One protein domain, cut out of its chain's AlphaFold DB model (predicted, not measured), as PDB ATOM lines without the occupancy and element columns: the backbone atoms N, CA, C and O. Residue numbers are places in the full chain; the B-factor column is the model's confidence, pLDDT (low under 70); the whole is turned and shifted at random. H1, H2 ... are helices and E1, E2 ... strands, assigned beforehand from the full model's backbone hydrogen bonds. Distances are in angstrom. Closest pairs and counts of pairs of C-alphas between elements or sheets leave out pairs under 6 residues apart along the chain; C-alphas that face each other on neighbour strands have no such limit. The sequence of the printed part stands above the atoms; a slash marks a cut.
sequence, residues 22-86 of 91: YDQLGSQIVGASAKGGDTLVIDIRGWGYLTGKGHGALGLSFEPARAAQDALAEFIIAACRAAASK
ATOM      1  N   TYR A  22      27.271   7.185   8.790       87.88
ATOM      2  CA  TYR A  22      27.100   8.417   8.046       87.88
ATOM      3  C   TYR A  22      27.661   8.257   6.626       87.88
ATOM      4  O   TYR A  22      28.711   7.635   6.442       87.88
ATOM      5  N   ASP A  23      26.939   8.740   5.617       84.25
ATOM      6  CA  ASP A  23      27.349   8.632   4.219       84.25
ATOM      7  C   ASP A  23      28.535   9.554   3.892       84.25
ATOM      8  O   ASP A  23      28.815  10.551   4.557       84.25
ATOM      9  N   GLN A  24      29.242   9.239   2.806       74.06
ATOM     10  CA  GLN A  24      30.419  10.009   2.385       74.06
ATOM     11  C   GLN A  24      30.073  11.435   1.937       74.06
ATOM     12  O   GLN A  24      30.917  12.324   1.983       74.06
ATOM     13  N   LEU A  25      28.826  11.666   1.519       73.44
ATOM     14  CA  LEU A  25      28.333  12.993   1.153       73.44
ATOM     15  C   LEU A  25      27.893  13.805   2.379       73.44
ATOM     16  O   LEU A  25      27.591  14.989   2.254       73.44
ATOM     17  N   GLY A  26      27.884  13.193   3.566       76.19
ATOM     18  CA  GLY A  26      27.363  13.713   4.826       76.19
ATOM     19  C   GLY A  26      25.977  14.323   4.750       76.19
ATOM     20  O   GLY A  26      25.702  15.400   5.266       76.19
ATOM     21  N   SER A  27      25.096  13.620   4.082       82.25
ATOM     22  CA  SER A  27      23.720  13.995   3.872       82.25
ATOM     23  C   SER A  27      22.759  12.999   4.518       82.25
ATOM     24  O   SER A  27      21.604  13.331   4.780       82.25
ATOM     25  N   GLN A  28      23.217  11.774   4.777       89.44
ATOM     26  CA  GLN A  28      22.364  10.627   5.057       89.44
ATOM     27  C   GLN A  28      23.027   9.675   6.049       89.44
ATOM     28  O   GLN A  28      24.239   9.483   6.041       89.44
ATOM     29  N   ILE A  29      22.216   9.001   6.854       89.06
ATOM     30  CA  ILE A  29      22.626   7.809   7.591       89.06
ATOM     31  C   ILE A  29      22.162   6.598   6.790       89.06
ATOM     32  O   ILE A  29      20.986   6.481   6.432       89.06
ATOM     33  N   VAL A  30      23.099   5.701   6.509       90.62
ATOM     34  CA  VAL A  30      22.895   4.506   5.695       90.62
ATOM     35  C   VAL A  30      23.161   3.239   6.500       90.62
ATOM     36  O   VAL A  30      23.945   3.226   7.452       90.62
ATOM     37  N   GLY A  31      22.508   2.157   6.093       87.56
ATOM     38  CA  GLY A  31      22.673   0.818   6.648       87.56
ATOM     39  C   GLY A  31      22.917  -0.205   5.545       87.56
ATOM     40  O   GLY A  31      22.680   0.066   4.366       87.56
ATOM     41  N   ALA A  32      23.390  -1.391   5.926       84.31
ATOM     42  CA  ALA A  32      23.538  -2.493   4.984       84.31
ATOM     43  C   ALA A  32      22.163  -2.938   4.461       84.31
ATOM     44  O   ALA A  32      21.232  -3.184   5.229       84.31
ATOM     45  N   SER A  33      22.038  -3.052   3.141       80.94
ATOM     46  CA  SER A  33      20.846  -3.583   2.486       80.94
ATOM     47  C   SER A  33      20.898  -5.108   2.443       80.94
ATOM     48  O   SER A  33      21.897  -5.693   2.023       80.94
ATOM     49  N   ALA A  34      19.777  -5.767   2.750       75.25
ATOM     50  CA  ALA A  34      19.628  -7.215   2.567       75.25
ATOM     51  C   ALA A  34      19.766  -7.658   1.094       75.25
ATOM     52  O   ALA A  34      19.998  -8.830   0.814       75.25
ATOM     53  N   LYS A  35      19.634  -6.725   0.139       78.19
ATOM     54  CA  LYS A  35      19.846  -6.960  -1.299       78.19
ATOM     55  C   LYS A  35      21.298  -6.713  -1.741       78.19
ATOM     56  O   LYS A  35      21.580  -6.761  -2.934       78.19
ATOM     57  N   GLY A  36      22.198  -6.430  -0.797       77.38
ATOM     58  CA  GLY A  36      23.549  -5.949  -1.063       77.38
ATOM     59  C   GLY A  36      23.605  -4.431  -1.259       77.38
ATOM     60  O   GLY A  36      22.622  -3.798  -1.654       77.38
ATOM     61  N   GLY A  37      24.769  -3.850  -0.960       82.62
ATOM     62  CA  GLY A  37      24.996  -2.404  -0.994       82.62
ATOM     63  C   GLY A  37      24.388  -1.658   0.196       82.62
ATOM     64  O   GLY A  37      24.038  -2.257   1.217       82.62
ATOM     65  N   ASP A  38      24.261  -0.344   0.040       85.56
ATOM     66  CA  ASP A  38      23.754   0.552   1.077       85.56
ATOM     67  C   ASP A  38      22.305   0.937   0.828       85.56
ATOM     68  O   ASP A  38      21.878   1.137  -0.309       85.56
ATOM     69  N   THR A  39      21.549   1.075   1.913       87.94
ATOM     70  CA  THR A  39      20.209   1.650   1.889       87.94
ATOM     71  C   THR A  39      20.144   2.882   2.778       87.94
ATOM     72  O   THR A  39      20.774   2.937   3.836       87.94
ATOM     73  N   LEU A  40      19.380   3.877   2.333       88.81
ATOM     74  CA  LEU A  40      19.063   5.055   3.125       88.81
ATOM     75  C   LEU A  40      18.204   4.644   4.322       88.81
ATOM     76  O   LEU A  40      17.156   4.026   4.147       88.81
ATOM     77  N   VAL A  41      18.634   5.031   5.521       88.50
ATOM     78  CA  VAL A  41      17.870   4.837   6.759       88.50
ATOM     79  C   VAL A  41      17.297   6.166   7.242       88.50
ATOM     80  O   VAL A  41      16.107   6.249   7.528       88.50
ATOM     81  N   ILE A  42      18.128   7.215   7.309       88.38
ATOM     82  CA  ILE A  42      17.719   8.552   7.767       88.38
ATOM     83  C   ILE A  42      18.301   9.610   6.835       88.38
ATOM     84  O   ILE A  42      19.501   9.631   6.573       88.38
ATOM     85  N   ASP A  43      17.453  10.518   6.364       88.19
ATOM     86  CA  ASP A  43      17.863  11.715   5.636       88.19
ATOM     87  C   ASP A  43      18.058  12.873   6.622       88.19
ATOM     88  O   ASP A  43      17.131  13.224   7.351       88.19
ATOM     89  N   ILE A  44      19.259  13.454   6.662       85.62
ATOM     90  CA  ILE A  44      19.605  14.557   7.575       85.62
ATOM     91  C   ILE A  44      19.987  15.837   6.820       85.62
ATOM     92  O   ILE A  44      20.661  16.722   7.354       85.62
ATOM     93  N   ARG A  45      19.568  15.959   5.555       81.38
ATOM     94  CA  ARG A  45      19.913  17.094   4.691       81.38
ATOM     95  C   ARG A  45      19.292  18.404   5.178       81.38
ATOM     96  O   ARG A  45      18.199  18.786   4.776       81.38
ATOM     97  N   GLY A  46      20.061  19.166   5.952       77.56
ATOM     98  CA  GLY A  46      19.740  20.544   6.348       77.56
ATOM     99  C   GLY A  46      20.233  21.620   5.373       77.56
ATOM    100  O   GLY A  46      20.183  22.806   5.696       77.56
ATOM    101  N   TRP A  47      20.767  21.238   4.203       78.38
ATOM    102  CA  TRP A  47      21.651  22.119   3.431       78.38
ATOM    103  C   TRP A  47      21.049  23.473   3.055       78.38
ATOM    104  O   TRP A  47      21.709  24.497   3.222       78.38
ATOM    105  N   GLY A  48      19.797  23.498   2.592       78.69
ATOM    106  CA  GLY A  48      19.139  24.742   2.189       78.69
ATOM    107  C   GLY A  48      18.906  25.713   3.351       78.69
ATOM    108  O   GLY A  48      19.037  26.924   3.177       78.69
ATOM    109  N   TYR A  49      18.622  25.185   4.544       82.06
ATOM    110  CA  TYR A  49      18.442  25.983   5.755       82.06
ATOM    111  C   TYR A  49      19.775  26.494   6.309       82.06
ATOM    112  O   TYR A  49      19.875  27.647   6.720       82.06
ATOM    113  N   LEU A  50      20.824  25.671   6.278       85.12
ATOM    114  CA  LEU A  50      22.127  26.072   6.803       85.12
ATOM    115  C   LEU A  50      22.815  27.089   5.884       85.12
ATOM    116  O   LEU A  50      23.311  28.094   6.371       85.12
ATOM    117  N   THR A  51      22.784  26.886   4.564       82.06
ATOM    118  CA  THR A  51      23.555  27.692   3.586       82.06
ATOM    119  C   THR A  51      22.832  28.929   3.046       82.06
ATOM    120  O   THR A  51      23.320  29.580   2.123       82.06
ATOM    121  N   GLY A  52      21.658  29.275   3.579       79.38
ATOM    122  CA  GLY A  52      20.964  30.504   3.166       79.38
ATOM    123  C   GLY A  52      20.127  30.383   1.888       79.38
ATOM    124  O   GLY A  52      19.799  31.398   1.283       79.38
ATOM    125  N   LYS A  53      19.788  29.168   1.440       75.88
ATOM    126  CA  LYS A  53      18.956  28.954   0.238       75.88
ATOM    127  C   LYS A  53      17.449  28.870   0.537       75.88
ATOM    128  O   LYS A  53      16.662  28.868  -0.403       75.88
ATOM    129  N   GLY A  54      17.043  28.808   1.809       70.94
ATOM    130  CA  GLY A  54      15.640  28.832   2.256       70.94
ATOM    131  C   GLY A  54      15.201  30.172   2.867       70.94
ATOM    132  O   GLY A  54      16.027  30.970   3.303       70.94
ATOM    133  N   HIS A  55      13.889  30.424   2.941       71.25
ATOM    134  CA  HIS A  55      13.347  31.580   3.667       71.25
ATOM    135  C   HIS A  55      13.598  31.420   5.179       71.25
ATOM    136  O   HIS A  55      13.266  30.380   5.742       71.25
ATOM    137  N   GLY A  56      14.207  32.420   5.826       78.75
ATOM    138  CA  GLY A  56      14.593  32.344   7.246       78.75
ATOM    139  C   GLY A  56      15.802  31.443   7.537       78.75
ATOM    140  O   GLY A  56      15.992  31.018   8.674       78.75
ATOM    141  N   ALA A  57      16.597  31.116   6.516       87.25
ATOM    142  CA  ALA A  57      17.802  30.302   6.638       87.25
ATOM    143  C   ALA A  57      18.941  31.025   7.387       87.25
ATOM    144  O   ALA A  57      19.024  32.251   7.384       87.25
ATOM    145  N   LEU A  58      19.849  30.245   7.983       87.44
ATOM    146  CA  LEU A  58      20.947  30.750   8.821       87.44
ATOM    147  C   LEU A  58      22.073  31.429   8.026       87.44
ATOM    148  O   LEU A  58      22.807  32.236   8.587       87.44
ATOM    149  N   GLY A  59      22.220  31.113   6.735       88.81
ATOM    150  CA  GLY A  59      23.204  31.767   5.862       88.81
ATOM    151  C   GLY A  59      24.668  31.465   6.207       88.81
ATOM    152  O   GLY A  59      25.540  32.291   5.955       88.81
ATOM    153  N   LEU A  60      24.944  30.298   6.789       87.38
ATOM    154  CA  LEU A  60      26.290  29.841   7.122       87.38
ATOM    155  C   LEU A  60      27.125  29.571   5.859       87.38
ATOM    156  O   LEU A  60      26.609  29.125   4.828       87.38
ATOM    157  N   SER A  61      28.440  29.778   5.962       87.50
ATOM    158  CA  SER A  61      29.397  29.305   4.958       87.50
ATOM    159  C   SER A  61      29.503  27.775   4.978       87.50
ATOM    160  O   SER A  61      29.034  27.116   5.906       87.50
ATOM    161  N   PHE A  62      30.112  27.196   3.938       85.06
ATOM    162  CA  PHE A  62      30.176  25.744   3.756       85.06
ATOM    163  C   PHE A  62      30.758  25.005   4.970       85.06
ATOM    164  O   PHE A  62      30.149  24.049   5.435       85.06
ATOM    165  N   GLU A  63      31.896  25.454   5.504       90.06
ATOM    166  CA  GLU A  63      32.595  24.771   6.601       90.06
ATOM    167  C   GLU A  63      31.770  24.694   7.906       90.06
ATOM    168  O   GLU A  63      31.526  23.581   8.370       90.06
ATOM    169  N   PRO A  64      31.250  25.801   8.484       89.25
ATOM    170  CA  PRO A  64      30.381  25.736   9.664       89.25
ATOM    171  C   PRO A  64      29.108  24.929   9.428       89.25
ATOM    172  O   PRO A  64      28.637  24.205  10.302       89.25
ATOM    173  N   ALA A  65      28.535  25.064   8.237       88.00
ATOM    174  CA  ALA A  65      27.311  24.386   7.875       88.00
ATOM    175  C   ALA A  65      27.548  22.864   7.740       88.00
ATOM    176  O   ALA A  65      26.695  22.069   8.139       88.00
ATOM    177  N   ARG A  66      28.731  22.462   7.256       86.94
ATOM    178  CA  ARG A  66      29.178  21.069   7.205       86.94
ATOM    179  C   ARG A  66      29.412  20.512   8.604       86.94
ATOM    180  O   ARG A  66      28.845  19.479   8.934       86.94
ATOM    181  N   ALA A  67      30.154  21.240   9.434       88.69
ATOM    182  CA  ALA A  67      30.424  20.852  10.815       88.69
ATOM    183  C   ALA A  67      29.130  20.653  11.628       88.69
ATOM    184  O   ALA A  67      29.026  19.709  12.408       88.69
ATOM    185  N   ALA A  68      28.115  21.498  11.416       88.44
ATOM    186  CA  ALA A  68      26.810  21.337  12.056       88.44
ATOM    187  C   ALA A  68      26.079  20.056  11.609       88.44
ATOM    188  O   ALA A  68      25.441  19.396  12.431       88.44
ATOM    189  N   GLN A  69      26.170  19.690  10.325       88.38
ATOM    190  CA  GLN A  69      25.622  18.428   9.816       88.38
ATOM    191  C   GLN A  69      26.368  17.213  10.366       88.38
ATOM    192  O   GLN A  69      25.715  16.269  10.811       88.38
ATOM    193  N   ASP A  70      27.703  17.258  10.391       89.00
ATOM    194  CA  ASP A  70      28.536  16.180  10.928       89.00
ATOM    195  C   ASP A  70      28.194  15.919  12.405       89.00
ATOM    196  O   ASP A  70      27.901  14.787  12.790       89.00
ATOM    197  N   ALA A  71      28.108  16.980  13.216       89.56
ATOM    198  CA  ALA A  71      27.749  16.877  14.629       89.56
ATOM    199  C   ALA A  71      26.337  16.297  14.846       89.56
ATOM    200  O   ALA A  71      26.124  15.484  15.750       89.56
ATOM    201  N   LEU A  72      25.364  16.682  14.011       89.06
ATOM    202  CA  LEU A  72      24.013  16.117  14.065       89.06
ATOM    203  C   LEU A  72      24.016  14.624  13.708       89.06
ATOM    204  O   LEU A  72      23.344  13.833  14.372       89.06
ATOM    205  N   ALA A  73      24.776  14.232  12.685       89.44
ATOM    206  CA  ALA A  73      24.900  12.840  12.272       89.44
ATOM    207  C   ALA A  73      25.490  11.973  13.389       89.44
ATOM    208  O   ALA A  73      24.934  10.924  13.719       89.44
ATOM    209  N   GLU A  74      26.585  12.432  14.000       89.69
ATOM    210  CA  GLU A  74      27.239  11.755  15.121       89.69
ATOM    211  C   GLU A  74      26.292  11.585  16.307       89.69
ATOM    212  O   GLU A  74      26.177  10.485  16.855       89.69
ATOM    213  N   PHE A  75      25.561  12.646  16.662       91.81
ATOM    214  CA  PHE A  75      24.563  12.602  17.724       91.81
ATOM    215  C   PHE A  75      23.479  11.550  17.454       91.81
ATOM    216  O   PHE A  75      23.190  10.726  18.324       91.81
ATOM    217  N   ILE A  76      22.904  11.539  16.246       89.50
ATOM    218  CA  ILE A  76      21.849  10.584  15.878       89.50
ATOM    219  C   ILE A  76      22.386   9.151  15.925       89.50
ATOM    220  O   ILE A  76      21.762   8.289  16.541       89.50
ATOM    221  N   ILE A  77      23.559   8.887  15.341       88.44
ATOM    222  CA  ILE A  77      24.172   7.551  15.345       88.44
ATOM    223  C   ILE A  77      24.439   7.079  16.780       88.44
ATOM    224  O   ILE A  77      24.139   5.931  17.118       88.44
ATOM    225  N   ALA A  78      24.973   7.948  17.640       87.94
ATOM    226  CA  ALA A  78      25.215   7.625  19.041       87.94
ATOM    227  C   ALA A  78      23.910   7.303  19.787       87.94
ATOM    228  O   ALA A  78      23.847   6.309  20.515       87.94
ATOM    229  N   ALA A  79      22.853   8.089  19.571       88.38
ATOM    230  CA  ALA A  79      21.540   7.848  20.164       88.38
ATOM    231  C   ALA A  79      20.936   6.512  19.700       88.38
ATOM    232  O   ALA A  79      20.461   5.728  20.523       88.38
ATOM    233  N   CYS A  80      21.013   6.219  18.401       86.44
ATOM    234  CA  CYS A  80      20.555   4.966  17.806       86.44
ATOM    235  C   CYS A  80      21.285   3.751  18.397       86.44
ATOM    236  O   CYS A  80      20.645   2.785  18.814       86.44
ATOM    237  N   ARG A  81      22.615   3.826  18.523       85.88
ATOM    238  CA  ARG A  81      23.433   2.791  19.177       85.88
ATOM    239  C   ARG A  81      23.047   2.582  20.637       85.88
ATOM    240  O   ARG A  81      22.905   1.443  21.086       85.88
ATOM    241  N   ALA A  82      22.861   3.670  21.381       85.56
ATOM    242  CA  ALA A  82      22.490   3.606  22.789       85.56
ATOM    243  C   ALA A  82      21.093   2.998  22.993       85.56
ATOM    244  O   ALA A  82      20.904   2.218  23.925       85.56
ATOM    245  N   ALA A  83      20.127   3.327  22.131       82.44
ATOM    246  CA  ALA A  83      18.788   2.743  22.165       82.44
ATOM    247  C   ALA A  83      18.835   1.232  21.903       82.44
ATOM    248  O   ALA A  83      18.296   0.455  22.687       82.44
ATOM    249  N   ALA A  84      19.568   0.817  20.870       76.50
ATOM    250  CA  ALA A  84      19.711  -0.587  20.509       76.50
ATOM    251  C   ALA A  84      20.427  -1.419  21.592       76.50
ATOM    252  O   ALA A  84      20.057  -2.558  21.864       76.50
ATOM    253  N   SER A  85      21.402  -0.829  22.291       73.69
ATOM    254  CA  SER A  85      22.114  -1.501  23.390       73.69
ATOM    255  C   SER A  85      21.215  -1.816  24.596       73.69
ATOM    256  O   SER A  85      21.510  -2.736  25.355       73.69
ATOM    257  N   LYS A  86      20.119  -1.068  24.789       65.31
ATOM    258  CA  LYS A  86      19.192  -1.266  25.914       65.31
ATOM    259  C   LYS A  86      18.220  -2.425  25.692       65.31
ATOM    260  O   LYS A  86      17.792  -3.033  26.665       65.31
TER     261      LYS A  86
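Overview. This is residues 22 to 86 of the 91 residues of an uncharacterized protein of Kaistia algarum (UniProt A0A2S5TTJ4). A two-strand hairpin, E1 and E2, and one long helix, H2, make a loose V, with short H1 and the long H1-to-H2 link at its closed end. At the open end, residues 78 to 86 of H2 stick out free. The 65 printed residues hold E1, E2, H1, H2 in chain order, an antiparallel sheet and a mixed class of helices and strands. The whole is loose, radius of gyration of the C-alphas 13.8 A, spanning 38 by 28 by 19 A.

Along the chain. E1, residues 28 to 32, begins at C-alpha 28 (22.364, 10.627, 5.057). E2 is residues 38 to 43, 13.4 A long. H1 is residues 47 to 50. H2, residues 62 to 86, 36.6 A long, ends at C-alpha 86 (19.192, -1.266, 25.914).

Arrangement. In the hairpin E1 and E2, antiparallel at 146 degrees, N 29 and O 42 are 2.8 A apart, within hydrogen-bond range. The closest C-alphas of E1 and H2, Ile 29 and Ala 73, are 7.2 A apart. E2 and H2 are apart. H1 and H2 are close but not clearly touching, with closest C-alphas Leu 50 and Ala 65 at 5.6 A. In H2 every O i to N i+4 pair is within hydrogen-bond range; H1 is too short for one.

Size, cuts and confidence. The farthest C-alphas, Lys 35 and Gly 56, are 40.6 A apart. The printed part has no cut. The link H1 to H2 is long. Residue 86 alone is under pLDDT 70.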